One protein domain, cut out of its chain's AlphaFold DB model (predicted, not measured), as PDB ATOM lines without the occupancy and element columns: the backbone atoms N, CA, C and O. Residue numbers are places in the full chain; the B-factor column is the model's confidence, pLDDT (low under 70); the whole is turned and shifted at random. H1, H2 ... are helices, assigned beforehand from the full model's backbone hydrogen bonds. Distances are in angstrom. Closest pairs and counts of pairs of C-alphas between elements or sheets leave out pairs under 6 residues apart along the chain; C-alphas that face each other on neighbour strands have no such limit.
ATOM      1  N   PRO A 108      43.042  84.598 119.113       71.38
ATOM      2  CA  PRO A 108      42.472  84.595 120.451       71.38
ATOM      3  C   PRO A 108      41.081  83.953 120.416       71.38
ATOM      4  O   PRO A 108      40.276  84.206 119.519       71.38
ATOM      5  N   ASN A 109      40.777  83.128 121.421       81.88
ATOM      6  CA  ASN A 109      39.523  82.375 121.502       81.88
ATOM      7  C   ASN A 109      39.280  81.461 120.281       81.88
ATOM      8  O   ASN A 109      38.196  81.470 119.696       81.88
ATOM      9  N   SER A 110      40.267  80.634 119.915       82.06
ATOM     10  CA  SER A 110      40.218  79.711 118.766       82.06
ATOM     11  C   SER A 110      38.948  78.845 118.695       82.06
ATOM     12  O   SER A 110      38.410  78.636 117.611       82.06
ATOM     13  N   LEU A 111      38.398  78.413 119.837       83.62
ATOM     14  CA  LEU A 111      37.123  77.681 119.904       83.62
ATOM     15  C   LEU A 111      35.920  78.527 119.461       83.62
ATOM     16  O   LEU A 111      35.057  78.041 118.730       83.62
ATOM     17  N   LEU A 112      35.861  79.793 119.886       85.94
ATOM     18  CA  LEU A 112      34.818  80.724 119.455       85.94
ATOM     19  C   LEU A 112      34.953  81.002 117.958       85.94
ATOM     20  O   LEU A 112      33.958  80.959 117.240       85.94
ATOM     21  N   GLN A 113      36.178  81.220 117.477       84.00
ATOM     22  CA  GLN A 113      36.441  81.441 116.054       84.00
ATOM     23  C   GLN A 113      36.073  80.222 115.204       84.00
ATOM     24  O   GLN A 113      35.464  80.376 114.148       84.00
ATOM     25  N   LEU A 114      36.345  79.008 115.688       85.81
ATOM     26  CA  LEU A 114      35.940  77.770 115.022       85.81
ATOM     27  C   LEU A 114      34.413  77.658 114.937       85.81
ATOM     28  O   LEU A 114      33.866  77.319 113.887       85.81
ATOM     29  N   HIS A 115      33.711  77.989 116.023       87.06
ATOM     30  CA  HIS A 115      32.252  77.988 116.040       87.06
ATOM     31  C   HIS A 115      31.659  79.043 115.093       87.06
ATOM     32  O   HIS A 115      30.749  78.741 114.321       87.06
ATOM     33  N   LEU A 116      32.198  80.265 115.099       87.75
ATOM     34  CA  LEU A 116      31.779  81.328 114.182       87.75
ATOM     35  C   LEU A 116      32.061  80.959 112.725       87.75
ATOM     36  O   LEU A 116      31.226  81.216 111.862       87.75
ATOM     37  N   PHE A 117      33.184  80.295 112.449       87.25
ATOM     38  CA  PHE A 117      33.513  79.772 111.129       87.25
ATOM     39  C   PHE A 117      32.499  78.715 110.670       87.25
ATOM     40  O   PHE A 117      31.985  78.803 109.556       87.25
ATOM     41  N   HIS A 118      32.132  77.769 111.541       88.12
ATOM     42  CA  HIS A 118      31.088  76.779 111.258       88.12
ATOM     43  C   HIS A 118      29.750  77.453 110.905       88.12
ATOM     44  O   HIS A 118      29.147  77.171 109.866       88.12
ATOM     45  N   MET A 119      29.316  78.402 111.738       89.50
ATOM     46  CA  MET A 119      28.075  79.151 111.534       89.50
ATOM     47  C   MET A 119      28.111  80.008 110.263       89.50
ATOM     48  O   MET A 119      27.105  80.120 109.561       89.50
ATOM     49  N   PHE A 120      29.270  80.573 109.927       88.19
ATOM     50  CA  PHE A 120      29.452  81.337 108.702       88.19
ATOM     51  C   PHE A 120      29.334  80.453 107.455       88.19
ATOM     52  O   PHE A 120      28.599  80.808 106.532       88.19
ATOM     53  N   ILE A 121      29.973  79.279 107.433       88.06
ATOM     54  CA  ILE A 121      29.839  78.314 106.330       88.06
ATOM     55  C   ILE A 121      28.365  77.921 106.139       88.06
ATOM     56  O   ILE A 121      27.860  77.930 105.014       88.06
ATOM     57  N   TYR A 122      27.650  77.648 107.235       89.25
ATOM     58  CA  TYR A 122      26.213  77.370 107.194       89.25
ATOM     59  C   TYR A 122      25.420  78.554 106.620       89.25
ATOM     60  O   TYR A 122      24.561  78.378 105.757       89.25
ATOM     61  N   SER A 123      25.749  79.784 107.031       88.06
ATOM     62  CA  SER A 123      25.098  80.993 106.518       88.06
ATOM     63  C   SER A 123      25.276  81.159 105.005       88.06
ATOM     64  O   SER A 123      24.329  81.552 104.332       88.06
ATOM     65  N   ILE A 124      26.434  80.787 104.445       85.12
ATOM     66  CA  ILE A 124      26.683  80.838 102.997       85.12
ATOM     67  C   ILE A 124      25.783  79.856 102.241       85.12
ATOM     68  O   ILE A 124      25.235  80.212 101.199       85.12
ATOM     69  N   ILE A 125      25.602  78.634 102.751       85.88
ATOM     70  CA  ILE A 125      24.737  77.630 102.103       85.88
ATOM     71  C   ILE A 125      23.291  78.127 101.997       85.88
ATOM     72  O   ILE A 125      22.622  77.872 100.994       85.88
ATOM     73  N   HIS A 126      22.836  78.872 103.003       87.94
ATOM     74  CA  HIS A 126      21.472  79.390 103.107       87.94
ATOM     75  C   HIS A 126      21.305  80.850 102.647       87.94
ATOM     76  O   HIS A 126      20.272  81.460 102.933       87.94
ATOM     77  N   ASP A 127      22.295  81.421 101.952       84.94
ATOM     78  CA  ASP A 127      22.275  82.808 101.453       84.94
ATOM     79  C   ASP A 127      22.052  83.871 102.554       84.94
ATOM     80  O   ASP A 127      21.426  84.906 102.335       84.94
ATOM     81  N   GLN A 128      22.548  83.610 103.767       87.56
ATOM     82  CA  GLN A 128      22.470  84.490 104.944       87.56
ATOM     83  C   GLN A 128      23.833  85.083 105.345       87.56
ATOM     84  O   GLN A 128      23.974  85.639 106.435       87.56
ATOM     85  N   ASP A 129      24.852  84.969 104.495       84.88
ATOM     86  CA  ASP A 129      26.226  85.381 104.803       84.88
ATOM     87  C   ASP A 129      26.358  86.888 105.058       84.88
ATOM     88  O   ASP A 129      27.018  87.307 106.007       84.88
ATOM     89  N   THR A 130      25.661  87.716 104.279       85.56
ATOM     90  CA  THR A 130      25.620  89.174 104.485       85.56
ATOM     91  C   THR A 130      25.037  89.565 105.843       85.56
ATOM     92  O   THR A 130      25.561  90.459 106.511       85.56
ATOM     93  N   PHE A 131      23.976  88.882 106.279       85.62
ATOM     94  CA  PHE A 131      23.369  89.096 107.588       85.62
ATOM     95  C   PHE A 131      24.314  88.645 108.703       85.62
ATOM     96  O   PHE A 131      24.557  89.402 109.640       85.62
ATOM     97  N   PHE A 132      24.915  87.460 108.562       88.31
ATOM     98  CA  PHE A 132      25.867  86.932 109.533       88.31
ATOM     99  C   PHE A 132      27.059  87.872 109.748       88.31
ATOM    100  O   PHE A 132      27.394  88.177 110.893       88.31
ATOM    101  N   LEU A 133      27.663  88.369 108.663       85.62
ATOM    102  CA  LEU A 133      28.794  89.299 108.724       85.62
ATOM    103  C   LEU A 133      28.417  90.625 109.385       85.62
ATOM    104  O   LEU A 133      29.225  91.199 110.104       85.62
ATOM    105  N   LYS A 134      27.188  91.106 109.170       85.81
ATOM    106  CA  LYS A 134      26.702  92.337 109.801       85.81
ATOM    107  C   LYS A 134      26.438  92.159 111.297       85.81
ATOM    108  O   LYS A 134      26.671  93.083 112.062       85.81
ATOM    109  N   THR A 135      25.921  91.006 111.712       87.19
ATOM    110  CA  THR A 135      25.619  90.727 113.126       87.19
ATOM    111  C   THR A 135      26.871  90.403 113.937       87.19
ATOM    112  O   THR A 135      26.900  90.685 115.129       87.19
ATOM    113  N   ASN A 136      27.893  89.825 113.305       84.88
ATOM    114  CA  ASN A 136      29.108  89.366 113.975       84.88
ATOM    115  C   ASN A 136      30.352  90.150 113.535       84.88
ATOM    116  O   ASN A 136      31.450  89.608 113.614       84.88
ATOM    117  N   SER A 137      30.210  91.393 113.062       80.81
ATOM    118  CA  SER A 137      31.328  92.193 112.528       80.81
ATOM    119  C   SER A 137      32.488  92.348 113.507       80.81
ATOM    120  O   SER A 137      33.643  92.384 113.093       80.81
ATOM    121  N   ASP A 138      32.171  92.398 114.798       82.38
ATOM    122  CA  ASP A 138      33.131  92.680 115.866       82.38
ATOM    123  C   ASP A 138      33.786  91.392 116.396       82.38
ATOM    124  O   ASP A 138      34.816  91.431 117.060       82.38
ATOM    125  N   LEU A 139      33.188  90.236 116.086       80.50
ATOM    126  CA  LEU A 139      33.593  88.921 116.593       80.50
ATOM    127  C   LEU A 139      34.203  88.028 115.509       80.50
ATOM    128  O   LEU A 139      35.026  87.166 115.813       80.50
ATOM    129  N   PHE A 140      33.792  88.206 114.253       79.12
ATOM    130  CA  PHE A 140      34.185  87.367 113.132       79.12
ATOM    131  C   PHE A 140      34.971  88.161 112.090       79.12
ATOM    132  O   PHE A 140      34.438  89.000 111.364       79.12
ATOM    133  N   SER A 141      36.249  87.821 111.957       73.56
ATOM    134  CA  SER A 141      37.117  88.371 110.923       73.56
ATOM    135  C   SER A 141      37.028  87.531 109.649       73.56
ATOM    136  O   SER A 141      37.563  86.422 109.562       73.56
ATOM    137  N   SER A 142      36.426  88.092 108.598       69.62
ATOM    138  CA  SER A 142      36.406  87.465 107.266       69.62
ATOM    139  C   SER A 142      37.816  87.220 106.704       69.62
ATOM    140  O   SER A 142      38.014  86.339 105.867       69.62
ATOM    141  N   ARG A 143      38.830  87.948 107.193       72.00
ATOM    142  CA  ARG A 143      40.237  87.735 106.829       72.00
ATOM    143  C   ARG A 143      40.747  86.382 107.323       72.00
ATOM    144  O   ARG A 143      41.462  85.705 106.587       72.00
ATOM    145  N   THR A 144      40.379  85.987 108.537       71.12
ATOM    146  CA  THR A 144      40.761  84.703 109.139       71.12
ATOM    147  C   THR A 144      40.103  83.546 108.387       71.12
ATOM    148  O   THR A 144      40.776  82.579 108.039       71.12
ATOM    149  N   PHE A 145      38.837  83.709 107.991       74.75
ATOM    150  CA  PHE A 145      38.150  82.775 107.095       74.75
ATOM    151  C   PHE A 145      38.901  82.558 105.777       74.75
ATOM    152  O   PHE A 145      39.164  81.419 105.400       74.75
ATOM    153  N   MET A 146      39.277  83.639 105.086       74.19
ATOM    154  CA  MET A 146      39.975  83.522 103.803       74.19
ATOM    155  C   MET A 146      41.340  82.847 103.960       74.19
ATOM    156  O   MET A 146      41.708  82.045 103.111       74.19
ATOM    157  N   LYS A 147      42.060  83.099 105.061       72.88
ATOM    158  CA  LYS A 147      43.318  82.398 105.367       72.88
ATOM    159  C   LYS A 147      43.114  80.892 105.536       72.88
ATOM    160  O   LYS A 147      43.893  80.117 104.991       72.88
ATOM    161  N   ILE A 148      42.086  80.480 106.278       72.88
ATOM    162  CA  ILE A 148      41.763  79.061 106.489       72.88
ATOM    163  C   ILE A 148      41.355  78.419 105.170       72.88
ATOM    164  O   ILE A 148      41.859  77.358 104.829       72.88
ATOM    165  N   LEU A 149      40.499  79.082 104.391       74.00
ATOM    166  CA  LEU A 149      40.077  78.585 103.087       74.00
ATOM    167  C   LEU A 149      41.270  78.413 102.137       74.00
ATOM    168  O   LEU A 149      41.382  77.376 101.493       74.00
ATOM    169  N   SER A 150      42.178  79.391 102.079       68.38
ATOM    170  CA  SER A 150      43.418  79.282 101.305       68.38
ATOM    171  C   SER A 150      44.273  78.106 101.772       68.38
ATOM    172  O   SER A 150      44.650  77.288 100.940       68.38
ATOM    173  N   LYS A 151      44.489  77.943 103.086       70.31
ATOM    174  CA  LYS A 151      45.219  76.788 103.634       70.31
ATOM    175  C   LYS A 151      44.546  75.454 103.291       70.31
ATOM    176  O   LYS A 151      45.233  74.519 102.908       70.31
ATOM    177  N   LEU A 152      43.219  75.355 103.373       67.88
ATOM    178  CA  LEU A 152      42.468  74.142 103.019       67.88
ATOM    179  C   LEU A 152      42.575  73.791 101.529       67.88
ATOM    180  O   LEU A 152      42.632  72.615 101.174       67.88
ATOM    181  N   LEU A 153      42.595  74.805 100.660       64.62
ATOM    182  CA  LEU A 153      42.790  74.627  99.222       64.62
ATOM    183  C   LEU A 153      44.240  74.249  98.882       64.62
ATOM    184  O   LEU A 153      44.462  73.468  97.962       64.62
ATOM    185  N   GLU A 154      45.215  74.776  99.625       62.81
ATOM    186  CA  GLU A 154      46.641  74.461  99.475       62.81
ATOM    187  C   GLU A 154      47.001  73.070 100.012       62.81
ATOM    188  O   GLU A 154      47.825  72.378  99.416       62.81
ATOM    189  N   MET A 155      46.385  72.637 101.116       55.09
ATOM    190  CA  MET A 155      46.743  71.388 101.796       55.09
ATOM    191  C   MET A 155      46.298  70.118 101.063       55.09
ATOM    192  O   MET A 155      46.651  69.029 101.495       55.09
ATOM    193  N   ASN A 156      45.565  70.201  99.946       50.59
ATOM    194  CA  ASN A 156      45.032  69.019  99.250       50.59
ATOM    195  C   ASN A 156      44.159  68.108 100.158       50.59
ATOM    196  O   ASN A 156      43.735  67.042  99.725       50.59
ATOM    197  N   ASP A 157      43.826  68.521 101.387       46.53
ATOM    198  CA  ASP A 157      43.025  67.748 102.352       46.53
ATOM    199  C   ASP A 157      41.540  67.707 101.980       46.53
ATOM    200  O   ASP A 157      40.813  66.781 102.347       46.53
ATOM    201  N   LEU A 158      41.097  68.666 101.162       48.75
ATOM    202  CA  LEU A 158      39.843  68.534 100.431       48.75
ATOM    203  C   LEU A 158      39.933  67.446  99.350       48.75
ATOM    204  O   LEU A 158      38.929  66.803  99.116       48.75
ATOM    205  N   ASN A 159      41.090  67.179  98.736       43.94
ATOM    206  CA  ASN A 159      41.260  66.123  97.723       43.94
ATOM    207  C   ASN A 159      41.476  64.727  98.340       43.94
ATOM    208  O   ASN A 159      40.962  63.740  97.830       43.94
ATOM    209  N   ASN A 160      42.188  64.610  99.462       39.38
ATOM    210  CA  ASN A 160      42.506  63.295 100.038       39.38
ATOM    211  C   ASN A 160      41.318  62.646 100.777       39.38
ATOM    212  O   ASN A 160      41.226  61.422 100.835       39.38
ATOM    213  N   ASN A 161      40.358  63.436 101.281       42.25
ATOM    214  CA  ASN A 161      39.082  62.902 101.781       42.25
ATOM    215  C   ASN A 161      38.085  62.556 100.652       42.25
ATOM    216  O   ASN A 161      37.113  61.840 100.902       42.25
ATOM    217  N   PHE A 162      38.323  63.013  99.413       45.03
ATOM    218  CA  PHE A 162      37.496  62.685  98.239       45.03
ATOM    219  C   PHE A 162      37.687  61.232  97.764       45.03
ATOM    220  O   PHE A 162      36.719  60.604  97.322       45.03
ATOM    221  N   ASP A 163      38.894  60.675  97.913       39.31
ATOM    222  CA  ASP A 163      39.252  59.341  97.399       39.31
ATOM    223  C   ASP A 163      38.641  58.173  98.196       39.31
ATOM    224  O   ASP A 163      38.633  57.031  97.736       39.31
ATOM    225  N   SER A 164      38.054  58.427  99.370       41.50
ATOM    226  CA  SER A 164      37.416  57.367 100.169       41.50
ATOM    227  C   SER A 164      36.007  56.977  99.694       41.50
ATOM    228  O   SER A 164      35.499  55.921 100.082       41.50
ATOM    229  N   THR A 165      35.372  57.773  98.822       41.41
ATOM    230  CA  THR A 165      34.012  57.493  98.313       41.41
ATOM    231  C   THR A 165      33.946  56.883  96.918       41.41
ATOM    232  O   THR A 165      32.897  56.349  96.560       41.41
ATOM    233  N   PHE A 166      35.027  56.898  96.134       36.19
ATOM    234  CA  PHE A 166      34.974  56.457  94.739       36.19
ATOM    235  C   PHE A 166      36.192  55.611  94.370       36.19
ATOM    236  O   PHE A 166      37.282  56.125  94.156       36.19
TER     237      PHE A 166
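This is residues 108 to 166 of the 202 residues of an uncharacterized protein of Debaryomyces fabryi (UniProt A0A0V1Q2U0). A loose assembly of helices: H1 and the short H2 make a helical hairpin, H3 begins near the middle of H1 and crosses it almost at a right angle, and the later part of H3 runs on with H4 and the last residues into an arm that sticks out, residues 149 to 166. The body without this arm, 41 residues, spans 27 by 17 by 16 A. The printed part has 59 residues with four named helices, H1, H2, H3 and H4 in chain order, and no named strand; its class is all helix. The whole is loose, with a radius of gyration of the C-alphas of 13.4 A and spans of 40 by 27 by 17 A.

H1, residues 110 to 125, is the longest helix, 22.8 A from first to last C-alpha; it begins at C-alpha 110 at (40.218, 79.711, 118.766). After a tight link of 3 residues comes H2, residues 129 to 135, 9.9 A long. A short link of 6 residues leads to H3, residues 142 to 154, 18.3 A long, which begins at C-alpha 142 at (36.406, 87.465, 107.266). A tight link of 2 residues leads to H4, residues 157 to 160, 5.0 A long, which ends at C-alpha 160 at (42.506, 63.295, 100.038).

H1 and H2 form a hairpin and touch, H1 with residues 120 to 123 alone; their closest C-alphas are those of Ser 123 and Asp 129, 4.8 A apart. They run opposite ways at a steep tilt of 45 degrees. H1 and H3 are close but not clearly touching, the closest C-alphas being those of Phe 117 and Phe 145, 6.8 A apart, and their lines are about perpendicular at 82 degrees. H2 and H3 are close but not clearly touching, with the C-alphas of Leu 133 and Ser 142 closest at 8.0 A; they run opposite ways at a tilt of 38 degrees, only just steep. H3 and H4 are close but not clearly touching, with the C-alphas of Leu 152 and Leu 158 closest at 6.7 A. H4 is apart from H1 and from H2. In H1, H2 and H3 every O i to N i+4 pair is within hydrogen-bond range; H4 is too short for such a pair, and its one O i to N i+3 pair is not within range.

The C-alphas of Asp 138 and Phe 166 are the two farthest apart, 42.0 A. The printed part has no cut, and no link is long. The mean pLDDT of the printed part is 73.4; residue 142, residue 150 and residues 152 to 166 are under 70, and H4 has a mean of 45.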